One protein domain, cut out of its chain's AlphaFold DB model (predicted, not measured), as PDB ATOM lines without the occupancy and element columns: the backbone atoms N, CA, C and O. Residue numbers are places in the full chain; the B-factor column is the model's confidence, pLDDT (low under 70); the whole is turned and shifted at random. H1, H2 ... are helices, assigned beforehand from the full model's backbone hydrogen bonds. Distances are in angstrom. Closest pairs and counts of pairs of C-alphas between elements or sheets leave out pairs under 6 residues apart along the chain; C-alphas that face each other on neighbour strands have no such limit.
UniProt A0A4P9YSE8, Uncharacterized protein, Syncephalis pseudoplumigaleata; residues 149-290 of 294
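AT A GLANCE: This is residues 149 to 290 of the 294 residues of an uncharacterized protein of Syncephalis pseudoplumigaleata (UniProt A0A4P9YSE8). A compact body of eight helices, H2 to H9, has two helical arms sticking out of it: residues 149 to 160, with H1, and residues 280 to 290, with most of H10. In the body, H2 and H3 form a hairpin, H6 runs side by side with H3, short H4 sits nearest the middle between the beginning of H2 and H7, and H8 and H9 lie on the far side from H2 and H3. The printed part has 142 residues with ten named helices, H1 to H10 in order, and no named strand; the class is all helix, with packing part aligned, part crossed. The whole is compact, with a radius of gyration of the C-alphas of 16.4 A and spans of 49 by 38 by 35 A.

IN THESE COORDINATES: Find C-alpha 149 at (122.422, 174.031, 147.811); there H1 begins, residues 149 to 158. H2, residues 163 to 176, runs 19.9 A, and H3, residues 183 to 197, 21.1 A. Next come H4, residues 201 to 208, H5, 213 to 219, H6, 222 to 232, and H7, 236 to 239. H8, residues 243 to 256, begins at C-alpha 243, (137.707, 163.347, 171.989), and runs 19.5 A. H9 is residues 259 to 269; H10, residues 273 to 288, runs 23.6 A to C-alpha 288 at (150.672, 196.630, 186.343).

HOW THE PARTS SIT: Start at H1, which touches no helix. H2 and H3 touch as a hairpin, at a shallow tilt of 14 degrees, opposite ways; look at C-alphas 169 and 193, the closest, 6.1 A apart. H2 touches H4 with residues 165 to 166 alone, closest C-alphas 166 and 204, 6.6 A. H3 touches H6 the same way at 5 degrees, a shallow tilt, closest C-alphas 187 and 224, 6.6 A. H5 and H8 only just touch, with 3 pairs of C-alphas within 8 A, closest 218 and 256, 6.7 A. H7 touches H9, closest C-alphas 237 and 269, 6.5 A. H9 and H10 touch only at the corner, and only just, with 3 pairs within 8 A, closest C-alphas 268 and 274, 5.9 A. In H1, H2, H3 and H5 every O i to N i+4 pair is within hydrogen-bond range; H4 has 2 of 4, H6 5 of 7, H8 9 of 10, H9 5 of 7, H10 11 of 12, and H7 is too short for such a pair.

THE WHOLE: The C-alphas farthest apart, of Lys 149 and Thr 288, are 52.9 A apart. The printed part has no cut and no long link. Its mean pLDDT is 74.6; among the residues under 70 are 201 to 220 and 272 to 290.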
ATOM      1  N   LYS A 149     121.784 174.918 146.824       78.12
ATOM      2  CA  LYS A 149     122.422 174.031 147.811       78.12
ATOM      3  C   LYS A 149     123.566 174.746 148.549       78.12
ATOM      4  O   LYS A 149     123.667 174.617 149.770       78.12
ATOM      5  N   ARG A 150     124.392 175.532 147.841       77.12
ATOM      6  CA  ARG A 150     125.461 176.353 148.447       77.12
ATOM      7  C   ARG A 150     124.909 177.428 149.380       77.12
ATOM      8  O   ARG A 150     125.461 177.604 150.464       77.12
ATOM      9  N   GLU A 151     123.828 178.103 148.997       81.94
ATOM     10  CA  GLU A 151     123.207 179.148 149.821       81.94
ATOM     11  C   GLU A 151     122.673 178.571 151.140       81.94
ATOM     12  O   GLU A 151     123.033 179.047 152.212       81.94
ATOM     13  N   LEU A 152     121.943 177.452 151.097       80.62
ATOM     14  CA  LEU A 152     121.426 176.803 152.310       80.62
ATOM     15  C   LEU A 152     122.539 176.300 153.235       80.62
ATOM     16  O   LEU A 152     122.429 176.375 154.460       80.62
ATOM     17  N   LEU A 153     123.643 175.798 152.675       75.56
ATOM     18  CA  LEU A 153     124.821 175.424 153.462       75.56
ATOM     19  C   LEU A 153     125.507 176.650 154.079       75.56
ATOM     20  O   LEU A 153     126.007 176.564 155.203       75.56
ATOM     21  N   ARG A 154     125.516 177.789 153.381       76.50
ATOM     22  CA  ARG A 154     126.039 179.064 153.886       76.50
ATOM     23  C   ARG A 154     125.165 179.624 155.007       76.50
ATOM     24  O   ARG A 154     125.706 180.019 156.034       76.50
ATOM     25  N   GLU A 155     123.846 179.573 154.872       81.44
ATOM     26  CA  GLU A 155     122.895 179.956 155.922       81.44
ATOM     27  C   GLU A 155     123.027 179.047 157.152       81.44
ATOM     28  O   GLU A 155     123.150 179.521 158.282       81.44
ATOM     29  N   ARG A 156     123.141 177.729 156.940       77.56
ATOM     30  CA  ARG A 156     123.436 176.766 158.013       77.56
ATOM     31  C   ARG A 156     124.795 177.005 158.667       77.56
ATOM     32  O   ARG A 156     124.982 176.603 159.811       77.56
ATOM     33  N   ARG A 157     125.777 177.575 157.960       66.88
ATOM     34  CA  ARG A 157     127.062 177.994 158.548       66.88
ATOM     35  C   ARG A 157     126.882 179.273 159.364       66.88
ATOM     36  O   ARG A 157     127.325 179.302 160.502       66.88
ATOM     37  N   ALA A 158     126.157 180.265 158.862       68.62
ATOM     38  CA  ALA A 158     125.894 181.504 159.593       68.62
ATOM     39  C   ALA A 158     125.129 181.285 160.917       68.62
ATOM     40  O   ALA A 158     125.305 182.048 161.861       68.62
ATOM     41  N   GLY A 159     124.318 180.226 161.014       71.19
ATOM     42  CA  GLY A 159     123.570 179.892 162.232       71.19
ATOM     43  C   GLY A 159     124.374 179.222 163.354       71.19
ATOM     44  O   GLY A 159     123.833 179.021 164.440       71.19
ATOM     45  N   LYS A 160     125.637 178.841 163.128       75.44
ATOM     46  CA  LYS A 160     126.453 178.153 164.143       75.44
ATOM     47  C   LYS A 160     127.345 179.164 164.872       75.44
ATOM     48  O   LYS A 160     127.953 180.019 164.223       75.44
ATOM     49  N   PRO A 161     127.487 179.059 166.203       71.75
ATOM     50  CA  PRO A 161     128.364 179.951 166.946       71.75
ATOM     51  C   PRO A 161     129.813 179.804 166.460       71.75
ATOM     52  O   PRO A 161     130.259 178.717 166.089       71.75
ATOM     53  N   ASN A 162     130.549 180.918 166.454       72.44
ATOM     54  CA  ASN A 162     131.991 180.978 166.184       72.44
ATOM     55  C   ASN A 162     132.467 180.493 164.794       72.44
ATOM     56  O   ASN A 162     133.674 180.332 164.606       72.44
ATOM     57  N   GLN A 163     131.590 180.306 163.798       76.75
ATOM     58  CA  GLN A 163     132.013 179.813 162.474       76.75
ATOM     59  C   GLN A 163     132.987 180.737 161.750       76.75
ATOM     60  O   GLN A 163     133.950 180.242 161.169       76.75
ATOM     61  N   ASP A 164     132.784 182.052 161.823       81.25
ATOM     62  CA  ASP A 164     133.678 183.015 161.172       81.25
ATOM     63  C   ASP A 164     135.093 182.921 161.749       81.25
ATOM     64  O   ASP A 164     136.071 182.827 161.009       81.25
ATOM     65  N   ARG A 165     135.202 182.806 163.077       80.25
ATOM     66  CA  ARG A 165     136.483 182.625 163.774       80.25
ATOM     67  C   ARG A 165     137.154 181.311 163.395       80.25
ATOM     68  O   ARG A 165     138.356 181.286 163.148       80.25
ATOM     69  N   ILE A 166     136.389 180.222 163.312       80.75
ATOM     70  CA  ILE A 166     136.896 178.910 162.882       80.75
ATOM     71  C   ILE A 166     137.369 178.967 161.423       80.75
ATOM     72  O   ILE A 166     138.382 178.359 161.071       80.75
ATOM     73  N   TRP A 167     136.663 179.698 160.563       82.31
ATOM     74  CA  TRP A 167     137.032 179.863 159.162       82.31
ATOM     75  C   TRP A 167     138.302 180.705 158.994       82.31
ATOM     76  O   TRP A 167     139.220 180.294 158.283       82.31
ATOM     77  N   GLU A 168     138.404 181.837 159.691       83.31
ATOM     78  CA  GLU A 168     139.619 182.659 159.721       83.31
ATOM     79  C   GLU A 168     140.817 181.867 160.242       83.31
ATOM     80  O   GLU A 168     141.894 181.899 159.643       83.31
ATOM     81  N   LEU A 169     140.605 181.094 161.310       81.81
ATOM     82  CA  LEU A 169     141.601 180.199 161.875       81.81
ATOM     83  C   LEU A 169     142.093 179.203 160.815       81.81
ATOM     84  O   LEU A 169     143.292 179.141 160.551       81.81
ATOM     85  N   LYS A 170     141.184 178.489 160.137       79.62
ATOM     86  CA  LYS A 170     141.531 177.563 159.041       79.62
ATOM     87  C   LYS A 170     142.319 178.255 157.930       79.62
ATOM     88  O   LYS A 170     143.322 177.721 157.470       79.62
ATOM     89  N   LYS A 171     141.920 179.463 157.535       84.81
ATOM     90  CA  LYS A 171     142.613 180.242 156.500       84.81
ATOM     91  C   LYS A 171     144.033 180.633 156.911       84.81
ATOM     92  O   LYS A 171     144.922 180.666 156.064       84.81
ATOM     93  N   LEU A 172     144.261 180.956 158.184       84.25
ATOM     94  CA  LEU A 172     145.603 181.224 158.707       84.25
ATOM     95  C   LEU A 172     146.455 179.948 158.757       84.25
ATOM     96  O   LEU A 172     147.639 180.007 158.435       84.25
ATOM     97  N   TRP A 173     145.852 178.801 159.075       79.19
ATOM     98  CA  TRP A 173     146.529 177.499 159.084       79.19
ATOM     99  C   TRP A 173     146.900 176.993 157.691       79.19
ATOM    100  O   TRP A 173     148.021 176.535 157.498       79.19
ATOM    101  N   GLU A 174     146.025 177.141 156.696       79.81
ATOM    102  CA  GLU A 174     146.346 176.792 155.303       79.81
ATOM    103  C   GLU A 174     147.492 177.642 154.746       79.81
ATOM    104  O   GLU A 174     148.267 177.174 153.922       79.81
ATOM    105  N   LYS A 175     147.660 178.877 155.231       82.62
ATOM    106  CA  LYS A 175     148.829 179.701 154.889       82.62
ATOM    107  C   LYS A 175     150.110 179.222 155.563       82.62
ATOM    108  O   LYS A 175     151.183 179.478 155.031       82.62
ATOM    109  N   LEU A 176     150.004 178.571 156.720       77.69
ATOM    110  CA  LEU A 176     151.144 178.032 157.458       77.69
ATOM    111  C   LEU A 176     151.561 176.640 156.953       77.69
ATOM    112  O   LEU A 176     152.732 176.293 157.054       77.69
ATOM    113  N   ARG A 177     150.624 175.861 156.390       73.81
ATOM    114  CA  ARG A 177     150.856 174.488 155.909       73.81
ATOM    115  C   ARG A 177     151.972 174.375 154.851       73.81
ATOM    116  O   ARG A 177     152.750 173.424 154.935       73.81
ATOM    117  N   PRO A 178     152.118 175.287 153.869       78.38
ATOM    118  CA  PRO A 178     153.271 175.273 152.981       78.38
ATOM    119  C   PRO A 178     154.568 175.485 153.776       78.38
ATOM    120  O   PRO A 178     154.817 176.563 154.309       78.38
ATOM    121  N   GLN A 179     155.443 174.478 153.795       60.41
ATOM    122  CA  GLN A 179     156.735 174.454 154.511       60.41
ATOM    123  C   GLN A 179     157.802 175.438 153.952       60.41
ATOM    124  O   GLN A 179     159.002 175.242 154.127       60.41
ATOM    125  N   GLY A 180     157.382 176.498 153.251       66.88
ATOM    126  CA  GLY A 180     158.245 177.506 152.621       66.88
ATOM    127  C   GLY A 180     158.106 178.922 153.186       66.88
ATOM    128  O   GLY A 180     158.769 179.834 152.696       66.88
ATOM    129  N   VAL A 181     157.247 179.127 154.187       73.94
ATOM    130  CA  VAL A 181     157.008 180.445 154.794       73.94
ATOM    131  C   VAL A 181     158.219 180.877 155.628       73.94
ATOM    132  O   VAL A 181     158.841 180.070 156.322       73.94
ATOM    133  N   SER A 182     158.576 182.163 155.578       82.44
ATOM    134  CA  SER A 182     159.683 182.695 156.379       82.44
ATOM    135  C   SER A 182     159.421 182.473 157.869       82.44
ATOM    136  O   SER A 182     158.323 182.726 158.354       82.44
ATOM    137  N   LYS A 183     160.448 182.105 158.646       81.62
ATOM    138  CA  LYS A 183     160.337 181.913 160.110       81.62
ATOM    139  C   LYS A 183     159.691 183.099 160.836       81.62
ATOM    140  O   LYS A 183     159.055 182.914 161.865       81.62
ATOM    141  N   LYS A 184     159.869 184.320 160.317       84.75
ATOM    142  CA  LYS A 184     159.237 185.531 160.863       84.75
ATOM    143  C   LYS A 184     157.730 185.552 160.591       84.75
ATOM    144  O   LYS A 184     156.941 185.771 161.503       84.75
ATOM    145  N   GLU A 185     157.337 185.250 159.362       86.06
ATOM    146  CA  GLU A 185     155.933 185.185 158.946       86.06
ATOM    147  C   GLU A 185     155.199 184.044 159.658       86.06
ATOM    148  O   GLU A 185     154.072 184.227 160.104       86.06
ATOM    149  N   GLN A 186     155.862 182.902 159.857       81.50
ATOM    150  CA  GLN A 186     155.329 181.798 160.653       81.50
ATOM    151  C   GLN A 186     154.981 182.256 162.077       81.50
ATOM    152  O   GLN A 186     153.866 182.037 162.544       81.50
ATOM    153  N   THR A 187     155.894 182.966 162.753       82.62
ATOM    154  CA  THR A 187     155.626 183.487 164.102       82.62
ATOM    155  C   THR A 187     154.507 184.530 164.133       82.62
ATOM    156  O   THR A 187     153.726 184.549 165.081       82.62
ATOM    157  N   GLU A 188     154.374 185.359 163.096       88.25
ATOM    158  CA  GLU A 188     153.272 186.323 162.982       88.25
ATOM    159  C   GLU A 188     151.921 185.638 162.737       88.25
ATOM    160  O   GLU A 188     150.905 186.053 163.296       88.25
ATOM    161  N   LEU A 189     151.893 184.585 161.917       86.25
ATOM    162  CA  LEU A 189     150.697 183.776 161.683       86.25
ATOM    163  C   LEU A 189     150.267 183.063 162.964       86.25
ATOM    164  O   LEU A 189     149.099 183.152 163.333       86.25
ATOM    165  N   VAL A 190     151.207 182.440 163.681       82.50
ATOM    166  CA  VAL A 190     150.937 181.808 164.980       82.50
ATOM    167  C   VAL A 190     150.432 182.835 165.993       82.50
ATOM    168  O   VAL A 190     149.456 182.566 166.683       82.50
ATOM    169  N   ALA A 191     151.004 184.039 166.047       86.00
ATOM    170  CA  ALA A 191     150.510 185.093 166.935       86.00
ATOM    171  C   ALA A 191     149.056 185.497 166.620       86.00
ATOM    172  O   ALA A 191     148.244 185.634 167.535       86.00
ATOM    173  N   LYS A 192     148.703 185.637 165.334       87.94
ATOM    174  CA  LYS A 192     147.319 185.914 164.898       87.94
ATOM    175  C   LYS A 192     146.373 184.772 165.256       87.94
ATOM    176  O   LYS A 192     145.270 185.017 165.731       87.94
ATOM    177  N   ILE A 193     146.820 183.533 165.069       83.75
ATOM    178  CA  ILE A 193     146.072 182.335 165.446       83.75
ATOM    179  C   ILE A 193     145.794 182.330 166.954       83.75
ATOM    180  O   ILE A 193     144.643 182.203 167.362       83.75
ATOM    181  N   LEU A 194     146.817 182.537 167.785       80.38
ATOM    182  CA  LEU A 194     146.663 182.577 169.240       80.38
ATOM    183  C   LEU A 194     145.724 183.705 169.684       80.38
ATOM    184  O   LEU A 194     144.921 183.502 170.588       80.38
ATOM    185  N   ALA A 195     145.749 184.861 169.017       84.94
ATOM    186  CA  ALA A 195     144.820 185.954 169.300       84.94
ATOM    187  C   ALA A 195     143.348 185.580 169.044       84.94
ATOM    188  O   ALA A 195     142.488 185.978 169.820       84.94
ATOM    189  N   ILE A 196     143.055 184.789 168.003       83.25
ATOM    190  CA  ILE A 196     141.687 184.320 167.709       83.25
ATOM    191  C   ILE A 196     141.212 183.304 168.755       83.25
ATOM    192  O   ILE A 196     140.027 183.278 169.101       83.25
ATOM    193  N   ILE A 197     142.125 182.464 169.249       76.62
ATOM    194  CA  ILE A 197     141.812 181.414 170.226       76.62
ATOM    195  C   ILE A 197     141.680 182.002 171.646       76.62
ATOM    196  O   ILE A 197     140.853 181.537 172.433       76.62
ATOM    197  N   ASN A 198     142.427 183.066 171.958       71.88
ATOM    198  CA  ASN A 198     142.359 183.778 173.232       71.88
ATOM    199  C   ASN A 198     140.934 184.283 173.525       71.88
ATOM    200  O   ASN A 198     140.453 185.229 172.910       71.88
ATOM    201  N   GLY A 199     140.270 183.646 174.496       67.31
ATOM    202  CA  GLY A 199     138.923 183.995 174.960       67.31
ATOM    203  C   GLY A 199     137.938 182.826 174.950       67.31
ATOM    204  O   GLY A 199     137.151 182.721 175.878       67.31
ATOM    205  N   ASP A 200     138.043 181.902 173.984       70.94
ATOM    206  CA  ASP A 200     137.074 180.802 173.803       70.94
ATOM    207  C   ASP A 200     137.757 179.469 173.464       70.94
ATOM    208  O   ASP A 200     137.427 178.795 172.486       70.94
ATOM    209  N   TYR A 201     138.722 179.064 174.293       67.88
ATOM    210  CA  TYR A 201     139.463 177.806 174.124       67.88
ATOM    211  C   TYR A 201     138.563 176.563 174.127       67.88
ATOM    212  O   TYR A 201     138.875 175.593 173.447       67.88
ATOM    213  N   ALA A 202     137.447 176.575 174.857       64.00
ATOM    214  CA  ALA A 202     136.546 175.424 174.924       64.00
ATOM    215  C   ALA A 202     135.863 175.142 173.577       64.00
ATOM    216  O   ALA A 202     135.824 173.997 173.130       64.00
ATOM    217  N   GLU A 203     135.359 176.192 172.929       67.50
ATOM    218  CA  GLU A 203     134.631 176.099 171.663       67.50
ATOM    219  C   GLU A 203     135.595 176.098 170.476       67.50
ATOM    220  O   GLU A 203     135.606 175.168 169.680       67.50
ATOM    221  N   VAL A 204     136.473 177.099 170.377       63.66
ATOM    222  CA  VAL A 204     137.405 177.244 169.246       63.66
ATOM    223  C   VAL A 204     138.529 176.208 169.317       63.66
ATOM    224  O   VAL A 204     138.955 175.683 168.287       63.66
ATOM    225  N   GLY A 205     138.984 175.862 170.524       65.81
ATOM    226  CA  GLY A 205     140.058 174.891 170.728       65.81
ATOM    227  C   GLY A 205     139.667 173.468 170.339       65.81
ATOM    228  O   GLY A 205     140.505 172.752 169.803       65.81
ATOM    229  N   SER A 206     138.401 173.061 170.487       63.44
ATOM    230  CA  SER A 206     137.993 171.729 170.018       63.44
ATOM    231  C   SER A 206     138.024 171.609 168.500       63.44
ATOM    232  O   SER A 206     138.501 170.608 167.977       63.44
ATOM    233  N   TYR A 207     137.599 172.652 167.779       63.00
ATOM    234  CA  TYR A 207     137.712 172.682 166.317       63.00
ATOM    235  C   TYR A 207     139.166 172.758 165.845       63.00
ATOM    236  O   TYR A 207     139.491 172.261 164.768       63.00
ATOM    237  N   TYR A 208     140.038 173.366 166.649       62.28
ATOM    238  CA  TYR A 208     141.473 173.425 166.402       62.28
ATOM    239  C   TYR A 208     142.160 172.060 166.573       62.28
ATOM    240  O   TYR A 208     143.093 171.748 165.836       62.28
ATOM    241  N   CYS A 209     141.662 171.218 167.478       56.50
ATOM    242  CA  CYS A 209     142.198 169.878 167.700       56.50
ATOM    243  C   CYS A 209     141.741 168.824 166.666       56.50
ATOM    244  O   CYS A 209     142.254 167.709 166.665       56.50
ATOM    245  N   ARG A 210     140.805 169.161 165.767       51.75
ATOM    246  CA  ARG A 210     140.126 168.207 164.866       51.75
ATOM    247  C   ARG A 210     140.954 167.683 163.680       51.75
ATOM    248  O   ARG A 210     140.554 166.686 163.093       51.75
ATOM    249  N   ALA A 211     142.073 168.285 163.268       49.50
ATOM    250  CA  ALA A 211     142.825 167.762 162.114       49.50
ATOM    251  C   ALA A 211     144.287 168.218 162.077       49.50
ATOM    252  O   ALA A 211     144.598 169.283 162.602       49.50
ATOM    253  N   SER A 212     145.123 167.417 161.400       52.91
ATOM    254  CA  SER A 212     146.548 167.485 160.983       52.91
ATOM    255  C   SER A 212     147.357 168.797 161.077       52.91
ATOM    256  O   SER A 212     148.581 168.767 161.030       52.91
ATOM    257  N   CYS A 213     146.725 169.953 161.238       55.78
ATOM    258  CA  CYS A 213     147.346 171.257 161.451       55.78
ATOM    259  C   CYS A 213     148.221 171.308 162.716       55.78
ATOM    260  O   CYS A 213     149.215 172.033 162.753       55.78
ATOM    261  N   TYR A 214     147.852 170.555 163.758       61.53
ATOM    262  CA  TYR A 214     148.582 170.563 165.022       61.53
ATOM    263  C   TYR A 214     149.902 169.784 164.931       61.53
ATOM    264  O   TYR A 214     150.946 170.297 165.332       61.53
ATOM    265  N   SER A 215     149.886 168.591 164.329       62.25
ATOM    266  CA  SER A 215     151.089 167.770 164.142       62.25
ATOM    267  C   SER A 215     152.153 168.488 163.305       62.25
ATOM    268  O   SER A 215     153.333 168.450 163.652       62.25
ATOM    269  N   ASP A 216     151.741 169.224 162.266       62.78
ATOM    270  CA  ASP A 216     152.662 169.977 161.405       62.78
ATOM    271  C   ASP A 216     153.321 171.152 162.147       62.78
ATOM    272  O   ASP A 216     154.524 171.384 162.017       62.78
ATOM    273  N   CYS A 217     152.568 171.874 162.985       62.56
ATOM    274  CA  CYS A 217     153.106 172.998 163.759       62.56
ATOM    275  C   CYS A 217     154.075 172.551 164.856       62.56
ATOM    276  O   CYS A 217     155.033 173.252 165.175       62.56
ATOM    277  N   MET A 218     153.816 171.380 165.438       62.50
ATOM    278  CA  MET A 218     154.645 170.823 166.501       62.50
ATOM    279  C   MET A 218     155.909 170.140 165.962       62.50
ATOM    280  O   MET A 218     156.879 169.973 166.711       62.50
ATOM    281  N   ALA A 219     155.911 169.761 164.678       64.56
ATOM    282  CA  ALA A 219     157.107 169.342 163.954       64.56
ATOM    283  C   ALA A 219     158.059 170.520 163.694       64.56
ATOM    284  O   ALA A 219     159.280 170.345 163.710       64.56
ATOM    285  N   ASP A 220     157.516 171.727 163.519       62.53
ATOM    286  CA  ASP A 220     158.317 172.940 163.482       62.53
ATOM    287  C   ASP A 220     158.867 173.280 164.881       62.53
ATOM    288  O   ASP A 220     158.239 173.074 165.918       62.53
ATOM    289  N   GLY A 221     160.110 173.763 164.919       72.12
ATOM    290  CA  GLY A 221     160.926 173.809 166.136       72.12
ATOM    291  C   GLY A 221     160.340 174.574 167.347       72.12
ATOM    292  O   GLY A 221     159.316 175.253 167.271       72.12
ATOM    293  N   PRO A 222     161.054 174.574 168.491       75.06
ATOM    294  CA  PRO A 222     160.543 175.019 169.797       75.06
ATOM    295  C   PRO A 222     159.920 176.422 169.866       75.06
ATOM    296  O   PRO A 222     159.090 176.691 170.725       75.06
ATOM    297  N   ARG A 223     160.278 177.320 168.943       77.75
ATOM    298  CA  ARG A 223     159.758 178.692 168.904       77.75
ATOM    299  C   ARG A 223     158.251 178.782 168.671       77.75
ATOM    300  O   ARG A 223     157.646 179.721 169.173       77.75
ATOM    301  N   MET A 224     157.665 177.857 167.911       76.38
ATOM    302  CA  MET A 224     156.227 177.882 167.623       76.38
ATOM    303  C   MET A 224     155.427 177.075 168.640       76.38
ATOM    304  O   MET A 224     154.376 177.526 169.084       76.38
ATOM    305  N   ARG A 225     155.957 175.933 169.088       81.31
ATOM    306  CA  ARG A 225     155.264 175.061 170.047       81.31
ATOM    307  C   ARG A 225     155.098 175.689 171.435       81.31
ATOM    308  O   ARG A 225     154.063 175.514 172.062       81.31
ATOM    309  N   ASP A 226     156.103 176.406 171.939       84.69
ATOM    310  CA  ASP A 226     156.114 176.888 173.323       84.69
ATOM    311  C   ASP A 226     154.987 177.895 173.638       84.69
ATOM    312  O   ASP A 226     154.327 177.714 174.668       84.69
ATOM    313  N   PRO A 227     154.703 178.918 172.800       83.31
ATOM    314  CA  PRO A 227     153.566 179.806 173.042       83.31
ATOM    315  C   PRO A 227     152.228 179.067 172.933       83.31
ATOM    316  O   PRO A 227     151.331 179.326 173.729       83.31
ATOM    317  N   ILE A 228     152.116 178.095 172.027       80.81
ATOM    318  CA  ILE A 228     150.911 177.277 171.877       80.81
ATOM    319  C   ILE A 228     150.666 176.446 173.150       80.81
ATOM    320  O   ILE A 228     149.592 176.521 173.745       80.81
ATOM    321  N   ILE A 229     151.681 175.720 173.631       82.62
ATOM    322  CA  ILE A 229     151.613 174.927 174.871       82.62
ATOM    323  C   ILE A 229     151.267 175.818 176.069       82.62
ATOM    324  O   ILE A 229     150.508 175.400 176.944       82.62
ATOM    325  N   LYS A 230     151.804 177.043 176.127       83.88
ATOM    326  CA  LYS A 230     151.526 177.989 177.216       83.88
ATOM    327  C   LYS A 230     150.051 178.384 177.281       83.88
ATOM    328  O   LYS A 230     149.543 178.558 178.386       83.88
ATOM    329  N   GLU A 231     149.369 178.505 176.148       80.75
ATOM    330  CA  GLU A 231     147.950 178.865 176.160       80.75
ATOM    331  C   GLU A 231     147.010 177.705 176.488       80.75
ATOM    332  O   GLU A 231     145.962 177.915 177.102       80.75
ATOM    333  N   PHE A 232     147.402 176.470 176.166       78.50
ATOM    334  CA  PHE A 232     146.651 175.294 176.612       78.50
ATOM    335  C   PHE A 232     146.628 175.152 178.134       78.50
ATOM    336  O   PHE A 232     145.658 174.638 178.691       78.50
ATOM    337  N   GLN A 233     147.660 175.650 178.818       79.25
ATOM    338  CA  GLN A 233     147.681 175.681 180.275       79.25
ATOM    339  C   GLN A 233     146.580 176.601 180.822       79.25
ATOM    340  O   GLN A 233     146.539 177.798 180.539       79.25
ATOM    341  N   GLY A 234     145.735 176.045 181.683       79.06
ATOM    342  CA  GLY A 234     144.548 176.672 182.263       79.06
ATOM    343  C   GLY A 234     143.236 176.127 181.692       79.06
ATOM    344  O   GLY A 234     142.196 176.276 182.334       79.06
ATOM    345  N   HIS A 235     143.280 175.463 180.533       80.06
ATOM    346  CA  HIS A 235     142.106 174.901 179.858       80.06
ATOM    347  C   HIS A 235     142.188 173.381 179.647       80.06
ATOM    348  O   HIS A 235     141.259 172.795 179.087       80.06
ATOM    349  N   LEU A 236     143.250 172.716 180.119       82.19
ATOM    350  CA  LEU A 236     143.507 171.289 179.876       82.19
ATOM    351  C   LEU A 236     142.370 170.410 180.386       82.19
ATOM    352  O   LEU A 236     141.964 169.468 179.714       82.19
ATOM    353  N   GLY A 237     141.815 170.760 181.548       80.88
ATOM    354  CA  GLY A 237     140.697 170.016 182.118       80.88
ATOM    355  C   GLY A 237     139.428 170.076 181.261       80.88
ATOM    356  O   GLY A 237     138.689 169.109 181.246       80.88
ATOM    357  N   GLN A 238     139.168 171.172 180.536       80.38
ATOM    358  CA  GLN A 238     138.009 171.257 179.631       80.38
ATOM    359  C   GLN A 238     138.286 170.570 178.292       80.38
ATOM    360  O   GLN A 238     137.389 169.968 177.706       80.38
ATOM    361  N   LEU A 239     139.531 170.647 177.816       79.75
ATOM    362  CA  LEU A 239     139.938 170.021 176.565       79.75
ATOM    363  C   LEU A 239     139.998 168.494 176.661       79.75
ATOM    364  O   LEU A 239     139.620 167.824 175.709       79.75
ATOM    365  N   LEU A 240     140.431 167.933 177.794       83.25
ATOM    366  CA  LEU A 240     140.608 166.485 177.942       83.25
ATOM    367  C   LEU A 240     139.307 165.693 177.724       83.25
ATOM    368  O   LEU A 240     139.351 164.570 177.238       83.25
ATOM    369  N   PHE A 241     138.151 166.276 178.045       82.06
ATOM    370  CA  PHE A 241     136.855 165.612 177.868       82.06
ATOM    371  C   PHE A 241     136.333 165.634 176.426       82.06
ATOM    372  O   PHE A 241     135.342 164.973 176.128       82.06
ATOM    373  N   ARG A 242     136.976 166.371 175.514       82.44
ATOM    374  CA  ARG A 242     136.616 166.381 174.093       82.44
ATOM    375  C   ARG A 242     137.536 165.415 173.346       82.44
ATOM    376  O   ARG A 242     138.752 165.570 173.393       82.44
ATOM    377  N   GLN A 243     136.962 164.448 172.626       80.81
ATOM    378  CA  GLN A 243     137.707 163.347 171.989       80.81
ATOM    379  C   GLN A 243     138.879 163.824 171.117       80.81
ATOM    380  O   GLN A 243     139.989 163.318 171.229       80.81
ATOM    381  N   GLU A 244     138.650 164.830 170.280       76.00
ATOM    382  CA  GLU A 244     139.671 165.361 169.367       76.00
ATOM    383  C   GLU A 244     140.754 166.156 170.090       76.00
ATOM    384  O   GLU A 244     141.911 166.159 169.691       76.00
ATOM    385  N   ALA A 245     140.397 166.831 171.175       80.62
ATOM    386  CA  ALA A 245     141.372 167.549 171.973       80.62
ATOM    387  C   ALA A 245     142.229 166.614 172.821       80.62
ATOM    388  O   ALA A 245     143.415 166.886 173.002       80.62
ATOM    389  N   ALA A 246     141.668 165.504 173.298       84.31
ATOM    390  CA  ALA A 246     142.407 164.505 174.055       84.31
ATOM    391  C   ALA A 246     143.579 163.920 173.249       84.31
ATOM    392  O   ALA A 246     144.688 163.834 173.775       84.31
ATOM    393  N   THR A 247     143.375 163.601 171.965       83.69
ATOM    394  CA  THR A 247     144.437 163.056 171.099       83.69
ATOM    395  C   THR A 247     145.564 164.065 170.874       83.69
ATOM    396  O   THR A 247     146.743 163.726 170.964       83.69
ATOM    397  N   VAL A 248     145.218 165.335 170.659       82.75
ATOM    398  CA  VAL A 248     146.199 166.418 170.524       82.75
ATOM    399  C   VAL A 248     146.965 166.642 171.829       82.75
ATOM    400  O   VAL A 248     148.187 166.792 171.810       82.75
ATOM    401  N   LEU A 249     146.283 166.621 172.976       84.62
ATOM    402  CA  LEU A 249     146.923 166.727 174.288       84.62
ATOM    403  C   LEU A 249     147.891 165.571 174.562       84.62
ATOM    404  O   LEU A 249     148.975 165.806 175.103       84.62
ATOM    405  N   GLU A 250     147.536 164.351 174.164       86.12
ATOM    406  CA  GLU A 250     148.412 163.184 174.257       86.12
ATOM    407  C   GLU A 250     149.682 163.370 173.414       86.12
ATOM    408  O   GLU A 250     150.795 163.149 173.905       86.12
ATOM    409  N   GLU A 251     149.552 163.838 172.170       84.81
ATOM    410  CA  GLU A 251     150.697 164.096 171.293       84.81
ATOM    411  C   GLU A 251     151.599 165.215 171.839       84.81
ATOM    412  O   GLU A 251     152.826 165.070 171.891       84.81
ATOM    413  N   ILE A 252     151.006 166.309 172.331       86.19
ATOM    414  CA  ILE A 252     151.736 167.398 172.993       86.19
ATOM    415  C   ILE A 252     152.537 166.857 174.173       86.19
ATOM    416  O   ILE A 252     153.729 167.159 174.301       86.19
ATOM    417  N   PHE A 253     151.894 166.082 175.046       88.19
ATOM    418  CA  PHE A 253     152.503 165.582 176.270       88.19
ATOM    419  C   PHE A 253     153.621 164.573 175.982       88.19
ATOM    420  O   PHE A 253     154.680 164.639 176.609       88.19
ATOM    421  N   SER A 254     153.407 163.669 175.024       88.56
ATOM    422  CA  SER A 254     154.329 162.574 174.709       88.56
ATOM    423  C   SER A 254     155.511 163.000 173.834       88.56
ATOM    424  O   SER A 254     156.652 162.667 174.157       88.56
ATOM    425  N   ARG A 255     155.270 163.741 172.744       86.38
ATOM    426  CA  ARG A 255     156.289 164.017 171.715       86.38
ATOM    427  C   ARG A 255     156.974 165.366 171.871       86.38
ATOM    428  O   ARG A 255     158.169 165.476 171.599       86.38
ATOM    429  N   HIS A 256     156.248 166.397 172.302       83.06
ATOM    430  CA  HIS A 256     156.724 167.776 172.137       83.06
ATOM    431  C   HIS A 256     157.006 168.530 173.441       83.06
ATOM    432  O   HIS A 256     157.735 169.525 173.415       83.06
ATOM    433  N   SER A 257     156.478 168.064 174.575       86.69
ATOM    434  CA  SER A 257     156.589 168.765 175.856       86.69
ATOM    435  C   SER A 257     157.888 168.476 176.614       86.69
ATOM    436  O   SER A 257     158.279 167.335 176.884       86.69
ATOM    437  N   THR A 258     158.518 169.550 177.078       90.31
ATOM    438  CA  THR A 258     159.658 169.514 178.005       90.31
ATOM    439  C   THR A 258     159.215 169.005 179.383       90.31
ATOM    440  O   THR A 258     158.046 169.120 179.745       90.31
ATOM    441  N   ALA A 259     160.134 168.480 180.203       90.50
ATOM    442  CA  ALA A 259     159.817 168.001 181.557       90.50
ATOM    443  C   ALA A 259     159.095 169.057 182.426       90.50
ATOM    444  O   ALA A 259     158.132 168.738 183.119       90.50
ATOM    445  N   GLN A 260     159.497 170.330 182.330       89.38
ATOM    446  CA  GLN A 260     158.827 171.435 183.031       89.38
ATOM    447  C   GLN A 260     157.410 171.713 182.503       89.38
ATOM    448  O   GLN A 260     156.497 171.972 183.289       89.38
ATOM    449  N   GLN A 261     157.210 171.633 181.183       88.81
ATOM    450  CA  GLN A 261     155.894 171.804 180.557       88.81
ATOM    451  C   GLN A 261     154.957 170.663 180.970       88.81
ATOM    452  O   GLN A 261     153.838 170.931 181.391       88.81
ATOM    453  N   ARG A 262     155.445 169.415 180.972       90.19
ATOM    454  CA  ARG A 262     154.695 168.245 181.452       90.19
ATOM    455  C   ARG A 262     154.286 168.377 182.911       90.19
ATOM    456  O   ARG A 262     153.126 168.156 183.224       90.19
ATOM    457  N   SER A 263     155.205 168.794 183.784       88.75
ATOM    458  CA  SER A 263     154.873 169.084 185.183       88.75
ATOM    459  C   SER A 263     153.757 170.129 185.270       88.75
ATOM    460  O   SER A 263     152.732 169.881 185.893       88.75
ATOM    461  N   SER A 264     153.888 171.236 184.533       86.44
ATOM    462  CA  SER A 264     152.882 172.307 184.501       86.44
ATOM    463  C   SER A 264     151.507 171.848 184.008       86.44
ATOM    464  O   SER A 264     150.505 172.370 184.491       86.44
ATOM    465  N   MET A 265     151.460 170.907 183.060       87.12
ATOM    466  CA  MET A 265     150.220 170.287 182.580       87.12
ATOM    467  C   MET A 265     149.623 169.350 183.633       87.12
ATOM    468  O   MET A 265     148.426 169.401 183.891       87.12
ATOM    469  N   LEU A 266     150.461 168.529 184.274       87.56
ATOM    470  CA  LEU A 266     150.025 167.578 185.295       87.56
ATOM    471  C   LEU A 266     149.404 168.271 186.500       87.56
ATOM    472  O   LEU A 266     148.382 167.801 186.986       87.56
ATOM    473  N   VAL A 267     149.975 169.394 186.958       85.06
ATOM    474  CA  VAL A 267     149.443 170.093 188.140       85.06
ATOM    475  C   VAL A 267     147.984 170.532 187.943       85.06
ATOM    476  O   VAL A 267     147.206 170.537 188.890       85.06
ATOM    477  N   GLU A 268     147.576 170.821 186.708       84.38
ATOM    478  CA  GLU A 268     146.204 171.229 186.399       84.38
ATOM    479  C   GLU A 268     145.172 170.101 186.562       84.38
ATOM    480  O   GLU A 268     144.001 170.377 186.824       84.38
ATOM    481  N   PHE A 269     145.591 168.835 186.463       83.88
ATOM    482  CA  PHE A 269     144.703 167.687 186.669       83.88
ATOM    483  C   PHE A 269     144.422 167.395 188.147       83.88
ATOM    484  O   PHE A 269     143.438 166.728 188.450       83.88
ATOM    485  N   TYR A 270     145.240 167.908 189.072       83.12
ATOM    486  CA  TYR A 270     145.072 167.639 190.504       83.12
ATOM    487  C   TYR A 270     144.006 168.511 191.182       83.12
ATOM    488  O   TYR A 270     143.604 168.193 192.298       83.12
ATOM    489  N   GLY A 271     143.512 169.580 190.545       73.31
ATOM    490  CA  GLY A 271     142.359 170.293 191.093       73.31
ATOM    491  C   GLY A 271     141.978 171.610 190.401       73.31
ATOM    492  O   GLY A 271     142.843 172.297 189.852       73.31
ATOM    493  N   PRO A 272     140.692 172.017 190.486       68.31
ATOM    494  CA  PRO A 272     140.190 173.282 189.932       68.31
ATOM    495  C   PRO A 272     140.882 174.526 190.505       68.31
ATOM    496  O   PRO A 272     141.062 175.513 189.793       68.31
ATOM    497  N   GLU A 273     141.320 174.459 191.764       63.72
ATOM    498  CA  GLU A 273     142.001 175.544 192.484       63.72
ATOM    499  C   GLU A 273     143.269 176.021 191.763       63.72
ATOM    500  O   GLU A 273     143.584 177.209 191.740       63.72
ATOM    501  N   TYR A 274     143.973 175.118 191.077       62.94
ATOM    502  CA  TYR A 274     145.189 175.470 190.345       62.94
ATOM    503  C   TYR A 274     144.919 176.365 189.125       62.94
ATOM    504  O   TYR A 274     145.784 177.132 188.692       62.94
ATOM    505  N   ARG A 275     143.689 176.319 188.593       62.19
ATOM    506  CA  ARG A 275     143.227 177.189 187.507       62.19
ATOM    507  C   ARG A 275     143.089 178.639 187.989       62.19
ATOM    508  O   ARG A 275     143.460 179.560 187.261       62.19
ATOM    509  N   LEU A 276     142.642 178.841 189.232       60.09
ATOM    510  CA  LEU A 276     142.433 180.165 189.834       60.09
ATOM    511  C   LEU A 276     143.751 180.920 190.040       60.09
ATOM    512  O   LEU A 276     143.852 182.090 189.670       60.09
ATOM    513  N   PHE A 277     144.797 180.245 190.525       59.38
ATOM    514  CA  PHE A 277     146.086 180.893 190.801       59.38
ATOM    515  C   PHE A 277     146.791 181.420 189.539       59.38
ATOM    516  O   PHE A 277     147.477 182.444 189.597       59.38
ATOM    517  N   LYS A 278     146.581 180.795 188.369       60.50
ATOM    518  CA  LYS A 278     147.106 181.313 187.093       60.50
ATOM    519  C   LYS A 278     146.281 182.476 186.539       60.50
ATOM    520  O   LYS A 278     146.868 183.425 186.015       60.50
ATOM    521  N   VAL A 279     144.954 182.455 186.675       54.00
ATOM    522  CA  VAL A 279     144.103 183.587 186.259       54.00
ATOM    523  C   VAL A 279     144.448 184.839 187.071       54.00
ATOM    524  O   VAL A 279     144.644 185.897 186.478       54.00
ATOM    525  N   SER A 280     144.666 184.714 188.385       49.72
ATOM    526  CA  SER A 280     145.126 185.829 189.227       49.72
ATOM    527  C   SER A 280     146.475 186.407 188.780       49.72
ATOM    528  O   SER A 280     146.641 187.623 188.811       49.72
ATOM    529  N   SER A 281     147.411 185.578 188.300       51.19
ATOM    530  CA  SER A 281     148.688 186.065 187.751       51.19
ATOM    531  C   SER A 281     148.532 186.797 186.408       51.19
ATOM    532  O   SER A 281     149.092 187.877 186.241       51.19
ATOM    533  N   ARG A 282     147.684 186.299 185.489       52.81
ATOM    534  CA  ARG A 282     147.393 186.986 184.212       52.81
ATOM    535  C   ARG A 282     146.631 188.302 184.418       52.81
ATOM    536  O   ARG A 282     146.808 189.237 183.643       52.81
ATOM    537  N   GLN A 283     145.773 188.381 185.437       51.22
ATOM    538  CA  GLN A 283     145.046 189.602 185.798       51.22
ATOM    539  C   GLN A 283     145.951 190.634 186.494       51.22
ATOM    540  O   GLN A 283     145.704 191.829 186.374       51.22
ATOM    541  N   ALA A 284     146.978 190.180 187.220       46.47
ATOM    542  CA  ALA A 284     147.958 191.047 187.868       46.47
ATOM    543  C   ALA A 284     148.893 191.713 186.847       46.47
ATOM    544  O   ALA A 284     149.099 192.920 186.938       46.47
ATOM    545  N   ASP A 285     149.360 190.973 185.834       51.53
ATOM    546  CA  ASP A 285     150.197 191.528 184.755       51.53
ATOM    547  C   ASP A 285     149.465 192.626 183.957       51.53
ATOM    548  O   ASP A 285     150.068 193.646 183.635       51.53
ATOM    549  N   LYS A 286     148.153 192.448 183.720       50.91
ATOM    550  CA  LYS A 286     147.248 193.431 183.081       50.91
ATOM    551  C   LYS A 286     146.842 194.618 183.964       50.91
ATOM    552  O   LYS A 286     146.099 195.489 183.530       50.91
ATOM    553  N   ARG A 287     147.204 194.598 185.246       42.16
ATOM    554  CA  ARG A 287     146.934 195.708 186.169       42.16
ATOM    555  C   ARG A 287     148.199 196.542 186.387       42.16
ATOM    556  O   ARG A 287     148.112 197.716 186.731       42.16
ATOM    557  N   THR A 288     149.377 195.950 186.194       52.50
ATOM    558  CA  THR A 288     150.672 196.630 186.343       52.50
ATOM    559  C   THR A 288     151.055 197.509 185.152       52.50
ATOM    560  O   THR A 288     151.758 198.499 185.342       52.50
ATOM    561  N   ASP A 289     150.577 197.198 183.948       49.59
ATOM    562  CA  ASP A 289     150.710 198.035 182.750       49.59
ATOM    563  C   ASP A 289     149.800 199.273 182.798       49.59
ATOM    564  O   ASP A 289     150.234 200.353 182.402       49.59
ATOM    565  N   GLU A 290     148.598 199.168 183.374       51.47
ATOM    566  CA  GLU A 290     147.702 200.322 183.577       51.47
ATOM    567  C   GLU A 290     148.185 201.292 184.675       51.47
ATOM    568  O   GLU A 290     147.909 202.488 184.611       51.47
TER     569      GLU A 290